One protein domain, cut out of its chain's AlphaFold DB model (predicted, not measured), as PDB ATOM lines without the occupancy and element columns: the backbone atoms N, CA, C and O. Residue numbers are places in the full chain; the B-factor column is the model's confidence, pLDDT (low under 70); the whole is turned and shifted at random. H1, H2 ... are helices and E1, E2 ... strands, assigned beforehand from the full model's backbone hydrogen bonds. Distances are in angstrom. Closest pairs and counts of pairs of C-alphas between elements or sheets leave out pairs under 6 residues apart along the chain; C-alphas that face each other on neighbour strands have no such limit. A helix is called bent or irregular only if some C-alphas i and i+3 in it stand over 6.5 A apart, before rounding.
ATOM      1  N   LEU A  86     183.514 213.412 273.643       45.12
ATOM      2  CA  LEU A  86     183.892 212.633 274.829       45.12
ATOM      3  C   LEU A  86     185.263 211.917 274.738       45.12
ATOM      4  O   LEU A  86     186.018 211.993 275.709       45.12
ATOM      5  N   PRO A  87     185.665 211.303 273.601       49.09
ATOM      6  CA  PRO A  87     187.001 210.708 273.477       49.09
ATOM      7  C   PRO A  87     188.122 211.755 273.526       49.09
ATOM      8  O   PRO A  87     189.261 211.447 273.861       49.09
ATOM      9  N   TRP A  88     187.808 213.006 273.176       34.66
ATOM     10  CA  TRP A  88     188.772 214.102 273.147       34.66
ATOM     11  C   TRP A  88     188.982 214.702 274.539       34.66
ATOM     12  O   TRP A  88     190.106 215.049 274.870       34.66
ATOM     13  N   ILE A  89     187.939 214.745 275.379       48.38
ATOM     14  CA  ILE A  89     188.057 215.207 276.770       48.38
ATOM     15  C   ILE A  89     188.893 214.220 277.589       48.38
ATOM     16  O   ILE A  89     189.835 214.657 278.233       48.38
ATOM     17  N   LEU A  90     188.645 212.906 277.501       48.78
ATOM     18  CA  LEU A  90     189.484 211.903 278.183       48.78
ATOM     19  C   LEU A  90     190.926 211.881 277.638       48.78
ATOM     20  O   LEU A  90     191.874 211.812 278.416       48.78
ATOM     21  N   GLY A  91     191.102 212.029 276.319       43.72
ATOM     22  CA  GLY A  91     192.426 212.077 275.691       43.72
ATOM     23  C   GLY A  91     193.243 213.340 276.008       43.72
ATOM     24  O   GLY A  91     194.459 213.255 276.144       43.72
ATOM     25  N   ILE A  92     192.608 214.509 276.152       38.41
ATOM     26  CA  ILE A  92     193.293 215.760 276.523       38.41
ATOM     27  C   ILE A  92     193.567 215.810 278.028       38.41
ATOM     28  O   ILE A  92     194.644 216.251 278.428       38.41
ATOM     29  N   LEU A  93     192.647 215.317 278.864       40.31
ATOM     30  CA  LEU A  93     192.849 215.279 280.314       40.31
ATOM     31  C   LEU A  93     194.045 214.399 280.697       40.31
ATOM     32  O   LEU A  93     194.828 214.797 281.553       40.31
ATOM     33  N   GLY A  94     194.221 213.248 280.036       41.81
ATOM     34  CA  GLY A  94     195.364 212.358 280.275       41.81
ATOM     35  C   GLY A  94     196.712 213.051 280.047       41.81
ATOM     36  O   GLY A  94     197.596 212.984 280.898       41.81
ATOM     37  N   VAL A  95     196.843 213.819 278.958       39.91
ATOM     38  CA  VAL A  95     198.080 214.560 278.638       39.91
ATOM     39  C   VAL A  95     198.329 215.706 279.626       39.91
ATOM     40  O   VAL A  95     199.462 215.917 280.057       39.91
ATOM     41  N   VAL A  96     197.284 216.432 280.036       44.22
ATOM     42  CA  VAL A  96     197.417 217.558 280.980       44.22
ATOM     43  C   VAL A  96     197.737 217.077 282.401       44.22
ATOM     44  O   VAL A  96     198.542 217.707 283.086       44.22
ATOM     45  N   VAL A  97     197.182 215.942 282.838       47.78
ATOM     46  CA  VAL A  97     197.495 215.334 284.142       47.78
ATOM     47  C   VAL A  97     198.943 214.840 284.185       47.78
ATOM     48  O   VAL A  97     199.631 215.096 285.171       47.78
ATOM     49  N   VAL A  98     199.446 214.225 283.109       49.88
ATOM     50  CA  VAL A  98     200.860 213.823 282.997       49.88
ATOM     51  C   VAL A  98     201.792 215.031 283.137       49.88
ATOM     52  O   VAL A  98     202.711 215.007 283.955       49.88
ATOM     53  N   VAL A  99     201.521 216.128 282.423       48.97
ATOM     54  CA  VAL A  99     202.331 217.356 282.521       48.97
ATOM     55  C   VAL A  99     202.215 217.998 283.911       48.97
ATOM     56  O   VAL A  99     203.222 218.410 284.485       48.97
ATOM     57  N   GLY A 100     201.016 218.036 284.498       51.84
ATOM     58  CA  GLY A 100     200.778 218.602 285.829       51.84
ATOM     59  C   GLY A 100     201.485 217.845 286.957       51.84
ATOM     60  O   GLY A 100     202.059 218.470 287.850       51.84
ATOM     61  N   VAL A 101     201.515 216.509 286.901       51.41
ATOM     62  CA  VAL A 101     202.220 215.685 287.896       51.41
ATOM     63  C   VAL A 101     203.741 215.849 287.780       51.41
ATOM     64  O   VAL A 101     204.417 215.968 288.804       51.41
ATOM     65  N   VAL A 102     204.277 215.973 286.560       52.16
ATOM     66  CA  VAL A 102     205.702 216.281 286.334       52.16
ATOM     67  C   VAL A 102     206.078 217.635 286.943       52.16
ATOM     68  O   VAL A 102     207.070 217.724 287.661       52.16
ATOM     69  N   VAL A 103     205.257 218.675 286.766       48.78
ATOM     70  CA  VAL A 103     205.508 220.016 287.341       48.78
ATOM     71  C   VAL A 103     205.581 219.994 288.876       48.78
ATOM     72  O   VAL A 103     206.262 220.818 289.483       48.78
ATOM     73  N   VAL A 104     204.924 219.043 289.534       48.19
ATOM     74  CA  VAL A 104     204.752 219.056 290.998       48.19
ATOM     75  C   VAL A 104     205.754 218.169 291.705       48.19
ATOM     76  O   VAL A 104     206.259 218.553 292.764       48.19
ATOM     77  N   LEU A 105     206.142 217.061 291.072       51.28
ATOM     78  CA  LEU A 105     207.346 216.326 291.449       51.28
ATOM     79  C   LEU A 105     208.587 217.242 291.391       51.28
ATOM     80  O   LEU A 105     209.452 217.148 292.262       51.28
ATOM     81  N   LEU A 106     208.620 218.202 290.456       45.16
ATOM     82  CA  LEU A 106     209.684 219.208 290.340       45.16
ATOM     83  C   LEU A 106     209.634 220.313 291.419       45.16
ATOM     84  O   LEU A 106     210.672 220.881 291.756       45.16
ATOM     85  N   LEU A 107     208.468 220.607 292.012       44.25
ATOM     86  CA  LEU A 107     208.302 221.695 292.998       44.25
ATOM     87  C   LEU A 107     208.527 221.293 294.469       44.25
ATOM     88  O   LEU A 107     208.514 222.165 295.338       44.25
ATOM     89  N   GLY A 108     208.813 220.020 294.752       40.06
ATOM     90  CA  GLY A 108     209.479 219.565 295.975       40.06
ATOM     91  C   GLY A 108     208.751 219.802 297.308       40.06
ATOM     92  O   GLY A 108     208.810 220.883 297.896       40.06
ATOM     93  N   PHE A 109     208.248 218.723 297.918       36.12
ATOM     94  CA  PHE A 109     208.015 218.671 299.366       36.12
ATOM     95  C   PHE A 109     208.702 217.470 300.025       36.12
ATOM     96  O   PHE A 109     208.265 216.328 299.988       36.12
ATOM     97  N   ALA A 110     209.800 217.770 300.717       38.28
ATOM     98  CA  ALA A 110     210.547 216.846 301.554       38.28
ATOM     99  C   ALA A 110     209.967 216.773 302.982       38.28
ATOM    100  O   ALA A 110     210.564 217.321 303.908       38.28
ATOM    101  N   SER A 133     179.125 193.780 295.398       64.12
ATOM    102  CA  SER A 133     178.848 192.346 295.186       64.12
ATOM    103  C   SER A 133     178.778 191.903 293.711       64.12
ATOM    104  O   SER A 133     178.836 190.702 293.447       64.12
ATOM    105  N   GLY A 134     178.750 192.838 292.755       88.50
ATOM    106  CA  GLY A 134     178.815 192.568 291.313       88.50
ATOM    107  C   GLY A 134     179.640 193.614 290.552       88.50
ATOM    108  O   GLY A 134     179.879 194.699 291.092       88.50
ATOM    109  N   PRO A 135     180.089 193.294 289.326       95.38
ATOM    110  CA  PRO A 135     180.925 194.175 288.509       95.38
ATOM    111  C   PRO A 135     180.241 195.515 288.188       95.38
ATOM    112  O   PRO A 135     180.878 196.562 288.228       95.38
ATOM    113  N   GLU A 136     178.922 195.529 288.008       94.75
ATOM    114  CA  GLU A 136     178.142 196.751 287.772       94.75
ATOM    115  C   GLU A 136     178.251 197.730 288.942       94.75
ATOM    116  O   GLU A 136     178.282 198.944 288.752       94.75
ATOM    117  N   LYS A 137     178.362 197.214 290.174       94.62
ATOM    118  CA  LYS A 137     178.492 198.067 291.355       94.62
ATOM    119  C   LYS A 137     179.838 198.785 291.400       94.62
ATOM    120  O   LYS A 137     179.925 199.876 291.964       94.62
ATOM    121  N   VAL A 138     180.877 198.181 290.828       96.25
ATOM    122  CA  VAL A 138     182.193 198.813 290.686       96.25
ATOM    123  C   VAL A 138     182.093 199.974 289.704       96.25
ATOM    124  O   VAL A 138     182.495 201.076 290.062       96.25
ATOM    125  N   VAL A 139     181.450 199.769 288.549       96.00
ATOM    126  CA  VAL A 139     181.200 200.830 287.556       96.00
ATOM    127  C   VAL A 139     180.380 201.975 288.163       96.00
ATOM    128  O   VAL A 139     180.783 203.131 288.079       96.00
ATOM    129  N   GLU A 140     179.287 201.684 288.878       95.44
ATOM    130  CA  GLU A 140     178.525 202.715 289.606       95.44
ATOM    131  C   GLU A 140     179.387 203.489 290.610       95.44
ATOM    132  O   GLU A 140     179.226 204.697 290.771       95.44
ATOM    133  N   THR A 141     180.277 202.792 291.323       95.81
ATOM    134  CA  THR A 141     181.157 203.416 292.319       95.81
ATOM    135  C   THR A 141     182.197 204.306 291.646       95.81
ATOM    136  O   THR A 141     182.482 205.375 292.171       95.81
ATOM    137  N   PHE A 142     182.705 203.909 290.479       95.69
ATOM    138  CA  PHE A 142     183.642 204.700 289.688       95.69
ATOM    139  C   PHE A 142     183.011 206.017 289.219       95.69
ATOM    140  O   PHE A 142     183.552 207.088 289.492       95.69
ATOM    141  N   PHE A 143     181.814 205.973 288.625       94.38
ATOM    142  CA  PHE A 143     181.099 207.197 288.234       94.38
ATOM    143  C   PHE A 143     180.699 208.056 289.439       94.38
ATOM    144  O   PHE A 143     180.857 209.273 289.402       94.38
ATOM    145  N   ALA A 144     180.268 207.443 290.544       95.44
ATOM    146  CA  ALA A 144     179.979 208.180 291.772       95.44
ATOM    147  C   ALA A 144     181.230 208.823 292.395       95.44
ATOM    148  O   ALA A 144     181.105 209.820 293.105       95.44
ATOM    149  N   ALA A 145     182.415 208.249 292.176       94.62
ATOM    150  CA  ALA A 145     183.679 208.846 292.585       94.62
ATOM    151  C   ALA A 145     184.028 210.056 291.712       94.62
ATOM    152  O   ALA A 145     184.460 211.064 292.260       94.62
ATOM    153  N   MET A 146     183.776 209.988 290.398       92.56
ATOM    154  CA  MET A 146     183.942 211.130 289.489       92.56
ATOM    155  C   MET A 146     183.031 212.302 289.856       92.56
ATOM    156  O   MET A 146     183.522 213.413 290.011       92.56
ATOM    157  N   GLU A 147     181.733 212.062 290.073       93.56
ATOM    158  CA  GLU A 147     180.789 213.116 290.492       93.56
ATOM    159  C   GLU A 147     181.197 213.797 291.802       93.56
ATOM    160  O   GLU A 147     180.962 214.984 292.007       93.56
ATOM    161  N   LYS A 148     181.763 213.024 292.733       94.56
ATOM    162  CA  LYS A 148     182.179 213.526 294.048       94.56
ATOM    163  C   LYS A 148     183.598 214.066 294.063       94.56
ATOM    164  O   LYS A 148     183.998 214.565 295.112       94.56
ATOM    165  N   GLN A 149     184.331 213.903 292.962       93.75
ATOM    166  CA  GLN A 149     185.763 214.166 292.883       93.75
ATOM    167  C   GLN A 149     186.514 213.505 294.056       93.75
ATOM    168  O   GLN A 149     187.311 214.128 294.743       93.75
ATOM    169  N   ASP A 150     186.183 212.240 294.348       93.75
ATOM    170  CA  ASP A 150     186.746 211.482 295.473       93.75
ATOM    171  C   ASP A 150     187.795 210.491 294.954       93.75
ATOM    172  O   ASP A 150     187.477 209.357 294.569       93.75
ATOM    173  N   ALA A 151     189.060 210.923 294.959       92.12
ATOM    174  CA  ALA A 151     190.194 210.132 294.470       92.12
ATOM    175  C   ALA A 151     190.289 208.769 295.154       92.12
ATOM    176  O   ALA A 151     190.520 207.747 294.510       92.12
ATOM    177  N   ARG A 152     190.045 208.720 296.466       92.81
ATOM    178  CA  ARG A 152     190.124 207.475 297.242       92.81
ATOM    179  C   ARG A 152     189.028 206.501 296.838       92.81
ATOM    180  O   ARG A 152     189.282 205.298 296.750       92.81
ATOM    181  N   MET A 153     187.815 207.000 296.607       93.38
ATOM    182  CA  MET A 153     186.709 206.181 296.121       93.38
ATOM    183  C   MET A 153     186.998 205.641 294.720       93.38
ATOM    184  O   MET A 153     186.760 204.457 294.485       93.38
ATOM    185  N   MET A 154     187.551 206.471 293.834       94.06
ATOM    186  CA  MET A 154     187.911 206.087 292.470       94.06
ATOM    187  C   MET A 154     189.011 205.023 292.461       94.06
ATOM    188  O   MET A 154     188.804 203.936 291.925       94.06
ATOM    189  N   ILE A 155     190.135 205.283 293.130       94.31
ATOM    190  CA  ILE A 155     191.264 204.349 293.255       94.31
ATOM    191  C   ILE A 155     190.801 203.019 293.864       94.31
ATOM    192  O   ILE A 155     191.234 201.949 293.449       94.31
ATOM    193  N   GLY A 156     189.838 203.045 294.791       94.75
ATOM    194  CA  GLY A 156     189.251 201.837 295.377       94.75
ATOM    195  C   GLY A 156     188.481 200.927 294.404       94.75
ATOM    196  O   GLY A 156     188.120 199.805 294.798       94.75
ATOM    197  N   THR A 157     188.212 201.396 293.181       96.88
ATOM    198  CA  THR A 157     187.605 200.627 292.080       96.88
ATOM    199  C   THR A 157     188.620 200.072 291.083       96.88
ATOM    200  O   THR A 157     188.258 199.175 290.325       96.88
ATOM    201  N   MET A 158     189.861 200.556 291.103       96.81
ATOM    202  CA  MET A 158     190.931 200.151 290.189       96.81
ATOM    203  C   MET A 158     191.578 198.839 290.635       96.81
ATOM    204  O   MET A 158     191.600 198.514 291.826       96.81
ATOM    205  N   GLU A 159     192.098 198.078 289.677       96.94
ATOM    206  CA  GLU A 159     192.807 196.826 289.933       96.94
ATOM    207  C   GLU A 159     193.979 197.018 290.921       96.94
ATOM    208  O   GLU A 159     194.743 197.971 290.783       96.94
ATOM    209  N   PRO A 160     194.161 196.142 291.933       96.00
ATOM    210  CA  PRO A 160     195.196 196.337 292.953       96.00
ATOM    211  C   PRO A 160     196.623 196.415 292.408       96.00
ATOM    212  O   PRO A 160     197.407 197.215 292.910       96.00
ATOM    213  N   ASP A 161     196.952 195.614 291.392       95.25
ATOM    214  CA  ASP A 161     198.285 195.622 290.782       95.25
ATOM    215  C   ASP A 161     198.540 196.951 290.054       95.25
ATOM    216  O   ASP A 161     199.625 197.514 290.163       95.25
ATOM    217  N   PHE A 162     197.518 197.520 289.413       94.69
ATOM    218  CA  PHE A 162     197.573 198.864 288.834       94.69
ATOM    219  C   PHE A 162     197.753 199.953 289.902       94.69
ATOM    220  O   PHE A 162     198.560 200.868 289.752       94.69
ATOM    221  N   VAL A 163     197.055 199.841 291.037       94.31
ATOM    222  CA  VAL A 163     197.232 200.773 292.166       94.31
ATOM    223  C   VAL A 163     198.631 200.661 292.782       94.31
ATOM    224  O   VAL A 163     199.189 201.666 293.213       94.31
ATOM    225  N   ALA A 164     199.221 199.467 292.810       93.69
ATOM    226  CA  ALA A 164     200.599 199.294 293.257       93.69
ATOM    227  C   ALA A 164     201.596 199.976 292.304       93.69
ATOM    228  O   ALA A 164     202.559 200.569 292.780       93.69
ATOM    229  N   GLN A 165     201.348 199.946 290.989       91.75
ATOM    230  CA  GLN A 165     202.145 200.694 290.007       91.75
ATOM    231  C   GLN A 165     202.031 202.209 290.226       91.75
ATOM    232  O   GLN A 165     203.044 202.901 290.239       91.75
ATOM    233  N   LEU A 166     200.823 202.723 290.491       89.12
ATOM    234  CA  LEU A 166     200.622 204.127 290.868       89.12
ATOM    235  C   LEU A 166     201.465 204.533 292.085       89.12
ATOM    236  O   LEU A 166     202.080 205.597 292.083       89.12
ATOM    237  N   GLU A 167     201.485 203.700 293.128       90.88
ATOM    238  CA  GLU A 167     202.281 203.952 294.333       90.88
ATOM    239  C   GLU A 167     203.792 203.866 294.062       90.88
ATOM    240  O   GLU A 167     204.555 204.610 294.674       90.88
ATOM    241  N   ASP A 168     204.235 202.991 293.158       89.12
ATOM    242  CA  ASP A 168     205.650 202.862 292.786       89.12
ATOM    243  C   ASP A 168     206.141 204.098 292.015       89.12
ATOM    244  O   ASP A 168     207.161 204.682 292.378       89.12
ATOM    245  N   ILE A 169     205.357 204.555 291.031       86.38
ATOM    246  CA  ILE A 169     205.688 205.699 290.164       86.38
ATOM    247  C   ILE A 169     205.600 207.023 290.932       86.38
ATOM    248  O   ILE A 169     206.506 207.855 290.881       86.38
ATOM    249  N   PHE A 170     204.499 207.246 291.650       84.88
ATOM    250  CA  PHE A 170     204.208 208.538 292.278       84.88
ATOM    251  C   PHE A 170     204.526 208.576 293.777       84.88
ATOM    252  O   PHE A 170     204.381 209.613 294.432       84.88
ATOM    253  N   GLY A 171     204.963 207.456 294.349       89.00
ATOM    254  CA  GLY A 171     205.225 207.323 295.773       89.00
ATOM    255  C   GLY A 171     203.954 207.327 296.628       89.00
ATOM    256  O   GLY A 171     202.819 207.294 296.156       89.00
ATOM    257  N   ALA A 172     204.143 207.428 297.945       83.81
ATOM    258  CA  ALA A 172     203.056 207.364 298.929       83.81
ATOM    259  C   ALA A 172     202.028 208.516 298.836       83.81
ATOM    260  O   ALA A 172     200.987 208.456 299.491       83.81
ATOM    261  N   GLU A 173     202.322 209.563 298.062       86.19
ATOM    262  CA  GLU A 173     201.465 210.741 297.871       86.19
ATOM    263  C   GLU A 173     200.587 210.633 296.611       86.19
ATOM    264  O   GLU A 173     199.836 211.558 296.313       86.19
ATOM    265  N   TYR A 174     200.606 209.494 295.901       87.19
ATOM    266  CA  TYR A 174     199.845 209.287 294.661       87.19
ATOM    267  C   TYR A 174     198.350 209.635 294.778       87.19
ATOM    268  O   TYR A 174     197.766 210.174 293.843       87.19
ATOM    269  N   ILE A 175     197.727 209.375 295.935       87.75
ATOM    270  CA  ILE A 175     196.321 209.728 296.195       87.75
ATOM    271  C   ILE A 175     196.131 211.243 296.218       87.75
ATOM    272  O   ILE A 175     195.158 211.735 295.653       87.75
ATOM    273  N   ASP A 176     197.031 211.967 296.885       85.81
ATOM    274  CA  ASP A 176     196.944 213.422 297.019       85.81
ATOM    275  C   ASP A 176     197.225 214.091 295.662       85.81
ATOM    276  O   ASP A 176     196.557 215.059 295.305       85.81
ATOM    277  N   LEU A 177     198.135 213.523 294.861       84.38
ATOM    278  CA  LEU A 177     198.360 213.940 293.474       84.38
ATOM    279  C   LEU A 177     197.124 213.695 292.601       84.38
ATOM    280  O   LEU A 177     196.734 214.570 291.832       84.38
ATOM    281  N   PHE A 178     196.463 212.546 292.737       82.56
ATOM    282  CA  PHE A 178     195.201 212.297 292.041       82.56
ATOM    283  C   PHE A 178     194.134 213.321 292.442       82.56
ATOM    284  O   PHE A 178     193.512 213.937 291.584       82.56
ATOM    285  N   ASP A 179     193.949 213.545 293.741       84.81
ATOM    286  CA  ASP A 179     192.954 214.490 294.255       84.81
ATOM    287  C   ASP A 179     193.204 215.909 293.728       84.81
ATOM    288  O   ASP A 179     192.285 216.587 293.270       84.81
ATOM    289  N   GLN A 180     194.470 216.329 293.729       82.50
ATOM    290  CA  GLN A 180     194.862 217.665 293.316       82.50
ATOM    291  C   GLN A 180     194.840 217.864 291.798       82.50
ATOM    292  O   GLN A 180     194.378 218.909 291.353       82.50
ATOM    293  N   TYR A 181     195.362 216.923 291.008       82.19
ATOM    294  CA  TYR A 181     195.600 217.132 289.573       82.19
ATOM    295  C   TYR A 181     194.559 216.475 288.691       82.19
ATOM    296  O   TYR A 181     194.117 217.090 287.723       82.19
ATOM    297  N   PHE A 182     194.141 215.255 289.023       84.12
ATOM    298  CA  PHE A 182     193.182 214.540 288.191       84.12
ATOM    299  C   PHE A 182     191.844 215.281 288.155       84.12
ATOM    300  O   PHE A 182     191.282 215.492 287.083       84.12
ATOM    301  N   PHE A 183     191.362 215.755 289.309       86.56
ATOM    302  CA  PHE A 183     190.085 216.466 289.386       86.56
ATOM    303  C   PHE A 183     190.164 217.977 289.150       86.56
ATOM    304  O   PHE A 183     189.111 218.593 289.004       86.56
ATOM    305  N   ALA A 184     191.356 218.581 289.044       85.12
ATOM    306  CA  ALA A 184     191.492 220.027 288.804       85.12
ATOM    307  C   ALA A 184     190.770 220.499 287.534       85.12
ATOM    308  O   ALA A 184     190.282 221.625 287.475       85.12
ATOM    309  N   TYR A 185     190.698 219.625 286.532       80.19
ATOM    310  CA  TYR A 185     190.079 219.900 285.239       80.19
ATOM    311  C   TYR A 185     188.711 219.220 285.079       80.19
ATOM    312  O   TYR A 185     188.092 219.322 284.019       80.19
ATOM    313  N   PHE A 186     188.223 218.522 286.110       85.44
ATOM    314  CA  PHE A 186     186.889 217.932 286.083       85.44
ATOM    315  C   PHE A 186     185.827 219.002 286.366       85.44
ATOM    316  O   PHE A 186     185.973 219.764 287.325       85.44
ATOM    317  N   PRO A 187     184.723 219.036 285.602       88.50
ATOM    318  CA  PRO A 187     183.644 219.976 285.866       88.50
ATOM    319  C   PRO A 187     183.011 219.706 287.238       88.50
ATOM    320  O   PRO A 187     182.575 218.591 287.521       88.50
ATOM    321  N   GLU A 188     182.923 220.743 288.078       91.50
ATOM    322  CA  GLU A 188     182.352 220.651 289.436       91.50
ATOM    323  C   GLU A 188     180.868 220.249 289.441       91.50
ATOM    324  O   GLU A 188     180.349 219.772 290.450       91.50
ATOM    325  N   ASP A 189     180.159 220.480 288.332       95.00
ATOM    326  CA  ASP A 189     178.742 220.159 288.179       95.00
ATOM    327  C   ASP A 189     178.487 218.860 287.399       95.00
ATOM    328  O   ASP A 189     177.367 218.657 286.923       95.00
ATOM    329  N   LEU A 190     179.496 217.984 287.288       94.56
ATOM    330  CA  LEU A 190     179.347 216.661 286.686       94.56
ATOM    331  C   LEU A 190     178.241 215.854 287.384       94.56
ATOM    332  O   LEU A 190     178.311 215.559 288.576       94.56
ATOM    333  N   GLU A 191     177.251 215.434 286.605       94.94
ATOM    334  CA  GLU A 191     176.158 214.564 287.032       94.94
ATOM    335  C   GLU A 191     176.039 213.376 286.073       94.94
ATOM    336  O   GLU A 191     175.908 213.538 284.858       94.94
ATOM    337  N   VAL A 192     176.037 212.161 286.617       92.56
ATOM    338  CA  VAL A 192     175.969 210.899 285.883       92.56
ATOM    339  C   VAL A 192     174.805 210.053 286.400       92.56
ATOM    340  O   VAL A 192     174.807 209.463 287.475       92.56
ATOM    341  N   THR A 193     173.779 209.900 285.571       91.88
ATOM    342  CA  THR A 193     172.656 209.008 285.874       91.88
ATOM    343  C   THR A 193     172.776 207.721 285.078       91.88
ATOM    344  O   THR A 193     172.506 207.710 283.881       91.88
ATOM    345  N   ILE A 194     173.065 206.602 285.739       90.94
ATOM    346  CA  ILE A 194     173.018 205.270 285.120       90.94
ATOM    347  C   ILE A 194     171.626 204.669 285.344       90.94
ATOM    348  O   ILE A 194     171.201 204.457 286.479       90.94
ATOM    349  N   LYS A 195     170.885 204.398 284.264       89.19
ATOM    350  CA  LYS A 195     169.537 203.798 284.330       89.19
ATOM    351  C   LYS A 195     169.578 202.293 284.101       89.19
ATOM    352  O   LYS A 195     168.785 201.563 284.699       89.19
ATOM    353  N   LYS A 196     170.464 201.834 283.214       89.62
ATOM    354  CA  LYS A 196     170.576 200.428 282.833       89.62
ATOM    355  C   LYS A 196     171.983 200.098 282.350       89.62
ATOM    356  O   LYS A 196     172.554 200.821 281.537       89.62
ATOM    357  N   MET A 197     172.473 198.951 282.805       92.12
ATOM    358  CA  MET A 197     173.690 198.307 282.325       92.12
ATOM    359  C   MET A 197     173.344 196.925 281.768       92.12
ATOM    360  O   MET A 197     172.349 196.319 282.181       92.12
ATOM    361  N   ASP A 198     174.148 196.462 280.822       90.50
ATOM    362  CA  ASP A 198     174.217 195.065 280.410       90.50
ATOM    363  C   ASP A 198     175.569 194.502 280.846       90.50
ATOM    364  O   ASP A 198     176.564 195.230 280.844       90.50
ATOM    365  N   SER A 199     175.595 193.242 281.266       93.56
ATOM    366  CA  SER A 199     176.812 192.623 281.779       93.56
ATOM    367  C   SER A 199     176.960 191.178 281.332       93.56
ATOM    368  O   SER A 199     176.019 190.377 281.378       93.56
ATOM    369  N   GLU A 200     178.179 190.827 280.936       94.94
ATOM    370  CA  GLU A 200     178.573 189.458 280.624       94.94
ATOM    371  C   GLU A 200     179.701 189.037 281.566       94.94
ATOM    372  O   GLU A 200     180.803 189.573 281.526       94.94
ATOM    373  N   VAL A 201     179.418 188.078 282.451       94.12
ATOM    374  CA  VAL A 201     180.383 187.588 283.448       94.12
ATOM    375  C   VAL A 201     180.928 186.230 283.022       94.12
ATOM    376  O   VAL A 201     180.170 185.268 282.864       94.12
ATOM    377  N   SER A 202     182.253 186.123 282.920       95.06
ATOM    378  CA  SER A 202     182.975 184.913 282.527       95.06
ATOM    379  C   SER A 202     184.028 184.537 283.575       95.06
ATOM    380  O   SER A 202     185.209 184.857 283.478       95.06
ATOM    381  N   GLY A 203     183.592 183.817 284.611       95.19
ATOM    382  CA  GLY A 203     184.476 183.394 285.700       95.19
ATOM    383  C   GLY A 203     184.946 184.580 286.541       95.19
ATOM    384  O   GLY A 203     184.148 185.135 287.298       95.19
ATOM    385  N   ASP A 204     186.224 184.925 286.404       97.19
ATOM    386  CA  ASP A 204     186.885 186.016 287.130       97.19
ATOM    387  C   ASP A 204     187.052 187.284 286.273       97.19
ATOM    388  O   ASP A 204     187.720 188.221 286.695       97.19
ATOM    389  N   THR A 205     186.425 187.342 285.094       97.44
ATOM    390  CA  THR A 205     186.317 188.563 284.281       97.44
ATOM    391  C   THR A 205     184.856 188.922 284.018       97.44
ATOM    392  O   THR A 205     183.966 188.064 284.086       97.44
ATOM    393  N   ALA A 206     184.593 190.194 283.738       96.56
ATOM    394  CA  ALA A 206     183.288 190.674 283.310       96.56
ATOM    395  C   ALA A 206     183.423 191.842 282.333       96.56
ATOM    396  O   ALA A 206     184.324 192.659 282.475       96.56
ATOM    397  N   GLU A 207     182.491 191.941 281.396       97.38
ATOM    398  CA  GLU A 207     182.284 193.129 280.569       97.38
ATOM    399  C   GLU A 207     180.989 193.806 281.021       97.38
ATOM    400  O   GLU A 207     179.968 193.133 281.199       97.38
ATOM    401  N   VAL A 208     181.022 195.119 281.247       94.62
ATOM    402  CA  VAL A 208     179.851 195.910 281.650       94.62
ATOM    403  C   VAL A 208     179.678 197.088 280.703       94.62
ATOM    404  O   VAL A 208     180.530 197.967 280.620       94.62
ATOM    405  N   THR A 209     178.532 197.155 280.034       91.38
ATOM    406  CA  THR A 209     178.179 198.252 279.125       91.38
ATOM    407  C   THR A 209     177.033 199.065 279.710       91.38
ATOM    408  O   THR A 209     175.994 198.518 280.087       91.38
ATOM    409  N   ILE A 210     177.174 200.390 279.752       88.50
ATOM    410  CA  ILE A 210     176.070 201.287 280.106       88.50
ATOM    411  C   ILE A 210     175.188 201.460 278.871       88.50
ATOM    412  O   ILE A 210     175.589 202.075 277.893       88.50
ATOM    413  N   VAL A 211     173.972 200.916 278.910       90.06
ATOM    414  CA  VAL A 211     173.058 200.928 277.754       90.06
ATOM    415  C   VAL A 211     172.024 202.049 277.823       90.06
ATOM    416  O   VAL A 211     171.488 202.463 276.800       90.06
ATOM    417  N   GLU A 212     171.705 202.532 279.027       87.94
ATOM    418  CA  GLU A 212     170.822 203.681 279.229       87.94
ATOM    419  C   GLU A 212     171.334 204.513 280.408       87.94
ATOM    420  O   GLU A 212     171.472 204.013 281.528       87.94
ATOM    421  N   GLY A 213     171.563 205.800 280.178       89.88
ATOM    422  CA  GLY A 213     172.062 206.731 281.182       89.88
ATOM    423  C   GLY A 213     172.357 208.099 280.580       89.88
ATOM    424  O   GLY A 213     172.253 208.262 279.370       89.88
ATOM    425  N   THR A 214     172.696 209.070 281.419       91.00
ATOM    426  CA  THR A 214     173.047 210.434 281.005       91.00
ATOM    427  C   THR A 214     174.278 210.922 281.742       91.00
ATOM    428  O   THR A 214     174.392 210.663 282.938       91.00
ATOM    429  N   MET A 215     175.126 211.684 281.062       91.12
ATOM    430  CA  MET A 215     176.179 212.499 281.662       91.12
ATOM    431  C   MET A 215     175.885 213.965 281.347       91.12
ATOM    432  O   MET A 215     175.625 214.307 280.193       91.12
ATOM    433  N   ALA A 216     175.885 214.825 282.359       92.00
ATOM    434  CA  ALA A 216     175.656 216.255 282.213       92.00
ATOM    435  C   ALA A 216     176.736 217.038 282.957       92.00
ATOM    436  O   ALA A 216     177.128 216.650 284.051       92.00
ATOM    437  N   TYR A 217     177.212 218.122 282.354       93.88
ATOM    438  CA  TYR A 217     178.208 219.019 282.937       93.88
ATOM    439  C   TYR A 217     178.169 220.376 282.222       93.88
ATOM    440  O   TYR A 217     177.535 220.519 281.171       93.88
ATOM    441  N   THR A 218     178.821 221.380 282.794       91.69
ATOM    442  CA  THR A 218     179.100 222.661 282.142       91.69
ATOM    443  C   THR A 218     180.503 222.620 281.542       91.69
ATOM    444  O   THR A 218     181.459 222.290 282.240       91.69
ATOM    445  N   ASP A 219     180.624 222.904 280.245       88.25
ATOM    446  CA  ASP A 219     181.915 222.915 279.550       88.25
ATOM    447  C   ASP A 219     182.733 224.193 279.827       88.25
ATOM    448  O   ASP A 219     182.296 225.103 280.537       88.25
ATOM    449  N   GLU A 220     183.936 224.271 279.252       85.19
ATOM    450  CA  GLU A 220     184.853 225.413 279.391       85.19
ATOM    451  C   GLU A 220     184.277 226.748 278.876       85.19
ATOM    452  O   GLU A 220     184.708 227.818 279.307       85.19
ATOM    453  N   TYR A 221     183.260 226.708 278.007       88.81
ATOM    454  CA  TYR A 221     182.575 227.892 277.477       88.81
ATOM    455  C   TYR A 221     181.365 228.305 278.330       88.81
ATOM    456  O   TYR A 221     180.700 229.303 278.029       88.81
ATOM    457  N   GLY A 222     181.074 227.569 279.405       91.25
ATOM    458  CA  GLY A 222     179.920 227.801 280.267       91.25
ATOM    459  C   GLY A 222     178.609 227.242 279.706       91.25
ATOM    460  O   GLY A 222     177.539 227.540 280.254       91.25
ATOM    461  N   ASP A 223     178.661 226.449 278.634       93.88
ATOM    462  CA  ASP A 223     177.488 225.810 278.050       93.88
ATOM    463  C   ASP A 223     177.182 224.490 278.770       93.88
ATOM    464  O   ASP A 223     178.056 223.681 279.075       93.88
ATOM    465  N   LYS A 224     175.895 224.247 279.042       94.69
ATOM    466  CA  LYS A 224     175.459 222.962 279.603       94.69
ATOM    467  C   LYS A 224     175.434 221.902 278.514       94.69
ATOM    468  O   LYS A 224     174.599 221.958 277.605       94.69
ATOM    469  N   VAL A 225     176.282 220.898 278.674       92.88
ATOM    470  CA  VAL A 225     176.329 219.694 277.853       92.88
ATOM    471  C   VAL A 225     175.532 218.588 278.543       92.88
ATOM    472  O   VAL A 225     175.499 218.462 279.767       92.88
ATOM    473  N   THR A 226     174.813 217.795 277.756       92.25
ATOM    474  CA  THR A 226     174.161 216.572 278.228       92.25
ATOM    475  C   THR A 226     174.262 215.531 277.130       92.25
ATOM    476  O   THR A 226     173.777 215.761 276.020       92.25
ATOM    477  N   GLU A 227     174.875 214.399 277.447       86.75
ATOM    478  CA  GLU A 227     175.040 213.263 276.544       86.75
ATOM    479  C   GLU A 227     174.283 212.049 277.091       86.75
ATOM    480  O   GLU A 227     174.282 211.783 278.295       86.75
ATOM    481  N   GLU A 228     173.600 211.324 276.208       85.25
ATOM    482  CA  GLU A 228     172.919 210.071 276.540       85.25
ATOM    483  C   GLU A 228     173.853 208.900 276.214       85.25
ATOM    484  O   GLU A 228     174.463 208.868 275.148       85.25
ATOM    485  N   ALA A 229     173.914 207.894 277.088       80.12
ATOM    486  CA  ALA A 229     174.792 206.735 276.909       80.12
ATOM    487  C   ALA A 229     174.529 205.968 275.600       80.12
ATOM    488  O   ALA A 229     175.437 205.384 275.033       80.12
ATOM    489  N   ALA A 230     173.289 205.986 275.098       75.50
ATOM    490  CA  ALA A 230     172.934 205.335 273.837       75.50
ATOM    491  C   ALA A 230     173.486 206.055 272.590       75.50
ATOM    492  O   ALA A 230     173.538 205.450 271.520       75.50
ATOM    493  N   ASP A 231     173.839 207.335 272.727       76.06
ATOM    494  CA  ASP A 231     174.419 208.160 271.663       76.06
ATOM    495  C   ASP A 231     175.946 208.291 271.807       76.06
ATOM    496  O   ASP A 231     176.617 208.719 270.865       76.06
ATOM    497  N   ALA A 232     176.488 207.939 272.974       74.88
ATOM    498  CA  ALA A 232     177.914 207.898 273.228       74.88
ATOM    499  C   ALA A 232     178.483 206.555 272.743       74.88
ATOM    500  O   ALA A 232     177.999 205.489 273.124       74.88
ATOM    501  N   ASP A 233     179.526 206.602 271.915       75.06
ATOM    502  CA  ASP A 233     180.313 205.422 271.543       75.06
ATOM    503  C   ASP A 233     181.205 205.029 272.739       75.06
ATOM    504  O   ASP A 233     182.417 205.225 272.717       75.06
ATOM    505  N   MET A 234     180.585 204.567 273.831       74.50
ATOM    506  CA  MET A 234     181.286 204.083 275.020       74.50
ATOM    507  C   MET A 234     181.596 202.597 274.869       74.50
ATOM    508  O   MET A 234     180.684 201.783 274.695       74.50
ATOM    509  N   ASP A 235     182.871 202.249 274.990       86.50
ATOM    510  CA  ASP A 235     183.292 200.857 275.075       86.50
ATOM    511  C   ASP A 235     182.828 200.211 276.390       86.50
ATOM    512  O   ASP A 235     182.452 200.873 277.366       86.50
ATOM    513  N   ALA A 236     182.790 198.878 276.399       92.12
ATOM    514  CA  ALA A 236     182.467 198.133 277.605       92.12
ATOM    515  C   ALA A 236     183.588 198.293 278.638       92.12
ATOM    516  O   ALA A 236     184.768 198.242 278.309       92.12
ATOM    517  N   PHE A 237     183.216 198.418 279.907       96.00
ATOM    518  CA  PHE A 237     184.167 198.312 281.002       96.00
ATOM    519  C   PHE A 237     184.575 196.848 281.125       96.00
ATOM    520  O   PHE A 237     183.729 196.013 281.453       96.00
ATOM    521  N   GLU A 238     185.849 196.531 280.914       97.75
ATOM    522  CA  GLU A 238     186.406 195.243 281.320       97.75
ATOM    523  C   GLU A 238     186.758 195.296 282.813       97.75
ATOM    524  O   GLU A 238     187.421 196.226 283.291       97.75
ATOM    525  N   LEU A 239     186.300 194.295 283.561       98.00
ATOM    526  CA  LEU A 239     186.527 194.136 284.991       98.00
ATOM    527  C   LEU A 239     187.155 192.781 285.291       98.00
ATOM    528  O   LEU A 239     186.837 191.769 284.663       98.00
ATOM    529  N   VAL A 240     187.977 192.755 286.332       97.88
ATOM    530  CA  VAL A 240     188.649 191.554 286.830       97.88
ATOM    531  C   VAL A 240     188.316 191.313 288.294       97.88
ATOM    532  O   VAL A 240     188.022 192.236 289.061       97.88
ATOM    533  N   LYS A 241     188.333 190.044 288.691       96.62
ATOM    534  CA  LYS A 241     188.086 189.616 290.060       96.62
ATOM    535  C   LYS A 241     189.388 189.216 290.737       96.62
ATOM    536  O   LYS A 241     189.968 188.183 290.417       96.62
ATOM    537  N   VAL A 242     189.787 189.987 291.741       95.75
ATOM    538  CA  VAL A 242     190.984 189.743 292.555       95.75
ATOM    539  C   VAL A 242     190.543 189.457 293.986       95.75
ATOM    540  O   VAL A 242     189.755 190.201 294.569       95.75
ATOM    541  N   ASP A 243     190.963 188.313 294.532       93.50
ATOM    542  CA  ASP A 243     190.599 187.847 295.881       93.50
ATOM    543  C   ASP A 243     189.089 187.882 296.186       93.50
ATOM    544  O   ASP A 243     188.633 188.140 297.303       93.50
ATOM    545  N   GLY A 244     188.277 187.597 295.164       92.56
ATOM    546  CA  GLY A 244     186.822 187.554 295.275       92.56
ATOM    547  C   GLY A 244     186.124 188.915 295.184       92.56
ATOM    548  O   GLY A 244     184.890 188.937 295.252       92.56
ATOM    549  N   LYS A 245     186.857 190.014 294.980       94.75
ATOM    550  CA  LYS A 245     186.323 191.363 294.758       94.75
ATOM    551  C   LYS A 245     186.549 191.801 293.306       94.75
ATOM    552  O   LYS A 245     187.558 191.460 292.709       94.75
ATOM    553  N   TRP A 246     185.578 192.516 292.744       96.81
ATOM    554  CA  TRP A 246     185.643 193.058 291.386       96.81
ATOM    555  C   TRP A 246     186.340 194.419 291.356       96.81
ATOM    556  O   TRP A 246     186.165 195.215 292.285       96.81
ATOM    557  N   TYR A 247     187.058 194.675 290.266       97.62
ATOM    558  CA  TYR A 247     187.791 195.904 289.977       97.62
ATOM    559  C   TYR A 247     187.729 196.214 288.481       97.62
ATOM    560  O   TYR A 247     187.570 195.295 287.678       97.62
ATOM    561  N   ILE A 248     187.849 197.485 288.106       97.88
ATOM    562  CA  ILE A 248     188.084 197.891 286.717       97.88
ATOM    563  C   ILE A 248     189.480 197.401 286.330       97.88
ATOM    564  O   ILE A 248     190.426 197.622 287.087       97.88
ATOM    565  N   SER A 249     189.577 196.698 285.202       97.81
ATOM    566  CA  SER A 249     190.840 196.126 284.734       97.81
ATOM    567  C   SER A 249     191.833 197.206 284.320       97.81
ATOM    568  O   SER A 249     191.431 198.276 283.860       97.81
ATOM    569  N   GLU A 250     193.121 196.896 284.428       95.75
ATOM    570  CA  GLU A 250     194.201 197.739 283.905       95.75
ATOM    571  C   GLU A 250     193.990 198.143 282.436       95.75
ATOM    572  O   GLU A 250     194.116 199.320 282.121       95.75
ATOM    573  N   ASN A 251     193.575 197.223 281.555       94.94
ATOM    574  CA  ASN A 251     193.320 197.542 280.141       94.94
ATOM    575  C   ASN A 251     192.268 198.646 279.985       94.94
ATOM    576  O   ASN A 251     192.491 199.622 279.280       94.94
ATOM    577  N   THR A 252     191.143 198.514 280.693       95.06
ATOM    578  CA  THR A 252     190.084 199.529 280.684       95.06
ATOM    579  C   THR A 252     190.599 200.874 281.195       95.06
ATOM    580  O   THR A 252     190.197 201.916 280.689       95.06
ATOM    581  N   LEU A 253     191.463 200.873 282.215       94.12
ATOM    582  CA  LEU A 253     192.045 202.100 282.764       94.12
ATOM    583  C   LEU A 253     192.999 202.755 281.755       94.12
ATOM    584  O   LEU A 253     192.906 203.960 281.533       94.12
ATOM    585  N   ILE A 254     193.842 201.973 281.086       91.38
ATOM    586  CA  ILE A 254     194.719 202.445 280.006       91.38
ATOM    587  C   ILE A 254     193.889 203.051 278.866       91.38
ATOM    588  O   ILE A 254     194.154 204.179 278.453       91.38
ATOM    589  N   ASP A 255     192.828 202.370 278.425       89.25
ATOM    590  CA  ASP A 255     191.925 202.864 277.372       89.25
ATOM    591  C   ASP A 255     191.198 204.163 277.778       89.25
ATOM    592  O   ASP A 255     190.853 204.987 276.928       89.25
ATOM    593  N   MET A 256     191.003 204.388 279.081       87.81
ATOM    594  CA  MET A 256     190.470 205.639 279.639       87.81
ATOM    595  C   MET A 256     191.510 206.758 279.764       87.81
ATOM    596  O   MET A 256     191.162 207.855 280.206       87.81
ATOM    597  N   GLY A 257     192.757 206.510 279.367       87.75
ATOM    598  CA  GLY A 257     193.848 207.480 279.416       87.75
ATOM    599  C   GLY A 257     194.716 207.390 280.669       87.75
ATOM    600  O   GLY A 257     195.533 208.280 280.890       87.75
TER     601      GLY A 257
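Overview. This is residues 86 to 110 and 133 to 257 of the 358 residues of an uncharacterized protein of Actinobacteria bacterium (UniProt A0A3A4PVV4). A twisted sheet of five strands, its two long strands E1 and E2 sharply bent, curls round the helix H2. Beyond H2, the short H3 leads to the bent helix H4, whose two arms make an L, and H1 crosses the arm H4b; the small H5 grazes the sheet near E4. The 150 printed residues, of mixed class, run H1 H2 H3 H4 E1 E2 E3 E4 E5 H5; the sheet is branched and antiparallel in each neighbour pair. The whole is compact but flat, with a radius of gyration of the C-alphas of 15.9 A and spans of 46 by 43 by 21 A.

Along the chain. In the sheet, E1 is residues 191 to 202, 30.8 A long, and E2 residues 205 to 218, 34.9 A; E1 bends by 66 degrees at residue 195 and E2 by 72 degrees at residue 212. E3 is residues 224 to 228, E4 residues 237 to 242 and E5 residues 245 to 248. H2, residues 135 to 148, is 20.2 A long and begins at C-alpha 135, (180.925, 194.175, 288.509). H3 is residues 151 to 155. H4, residues 160 to 185, was assigned as one helix by its hydrogen bonds but is bent, with C-alphas 169 and 172 9.3 A apart; its arms are H4a, residues 160 to 169, 14.3 A, and H4b, residues 172 to 185, 22.6 A. H4b is irregular, with C-alphas 172 and 175 7.6 A apart. H1, residues 86 to 107, 31.8 A, begins at C-alpha 86, (183.892, 212.633, 274.829). H5, residues 250 to 255, ends at C-alpha 255, (191.925, 202.864, 277.372).

Arrangement. E1, E2 and E3 form a meander, each strand the antiparallel neighbour of the one before. E1 lies on one side of E2, with N 198 and O 209 2.9 A apart; E3, with N 225 and O 217 at 2.8 A, and E4, with N 239 and O 206 at 2.8 A, lie on the other side. E4 and E5 are a hairpin, with N 242 and O 245 at 2.8 A. H2 is on the sheet; its closest C-alphas to E5 are Pro 135 and Trp 246, 5.6 A. With residues 141 to 146 alone H2 touches H3, closest at the C-alphas of Ala 145 and Met 154, 5.1 A. H3 touches H4b, closest at the C-alphas of Ala 151 and Asp 179, 5.2 A. H4a and H4b, about perpendicular at 87 degrees, only just touch, only at the corner, with 3 pairs of C-alphas within 8 A, the closest Glu 167 and Tyr 174, 5.9 A. H1, with residues 93 to 101 alone, touches H4b at a steep tilt of 48 degrees, opposite ways; the closest C-alphas are Val 97 and Phe 182, 6.0 A. H5 only grazes the sheet, the closest C-alphas to E4 being Thr 252 and Glu 238, 5.7 A. Every O i to N i+4 pair is within hydrogen-bond range in H2, H3, H4a and H5, against 17 of 18 in H1 and 6 of 10 in H4b.

Size, cuts and confidence. The C-alphas farthest apart are Ala 110 and Ala 230, 48.1 A. Residues 111 to 132 are not printed, and C-alphas 110 and 133 are 40.6 A apart across this cut. Of the links that are printed whole, E3 to E4 is short and the others are tight. Residues 86 to 110 and residue 133 are under 70 in pLDDT; the mean of the printed part is 83.3.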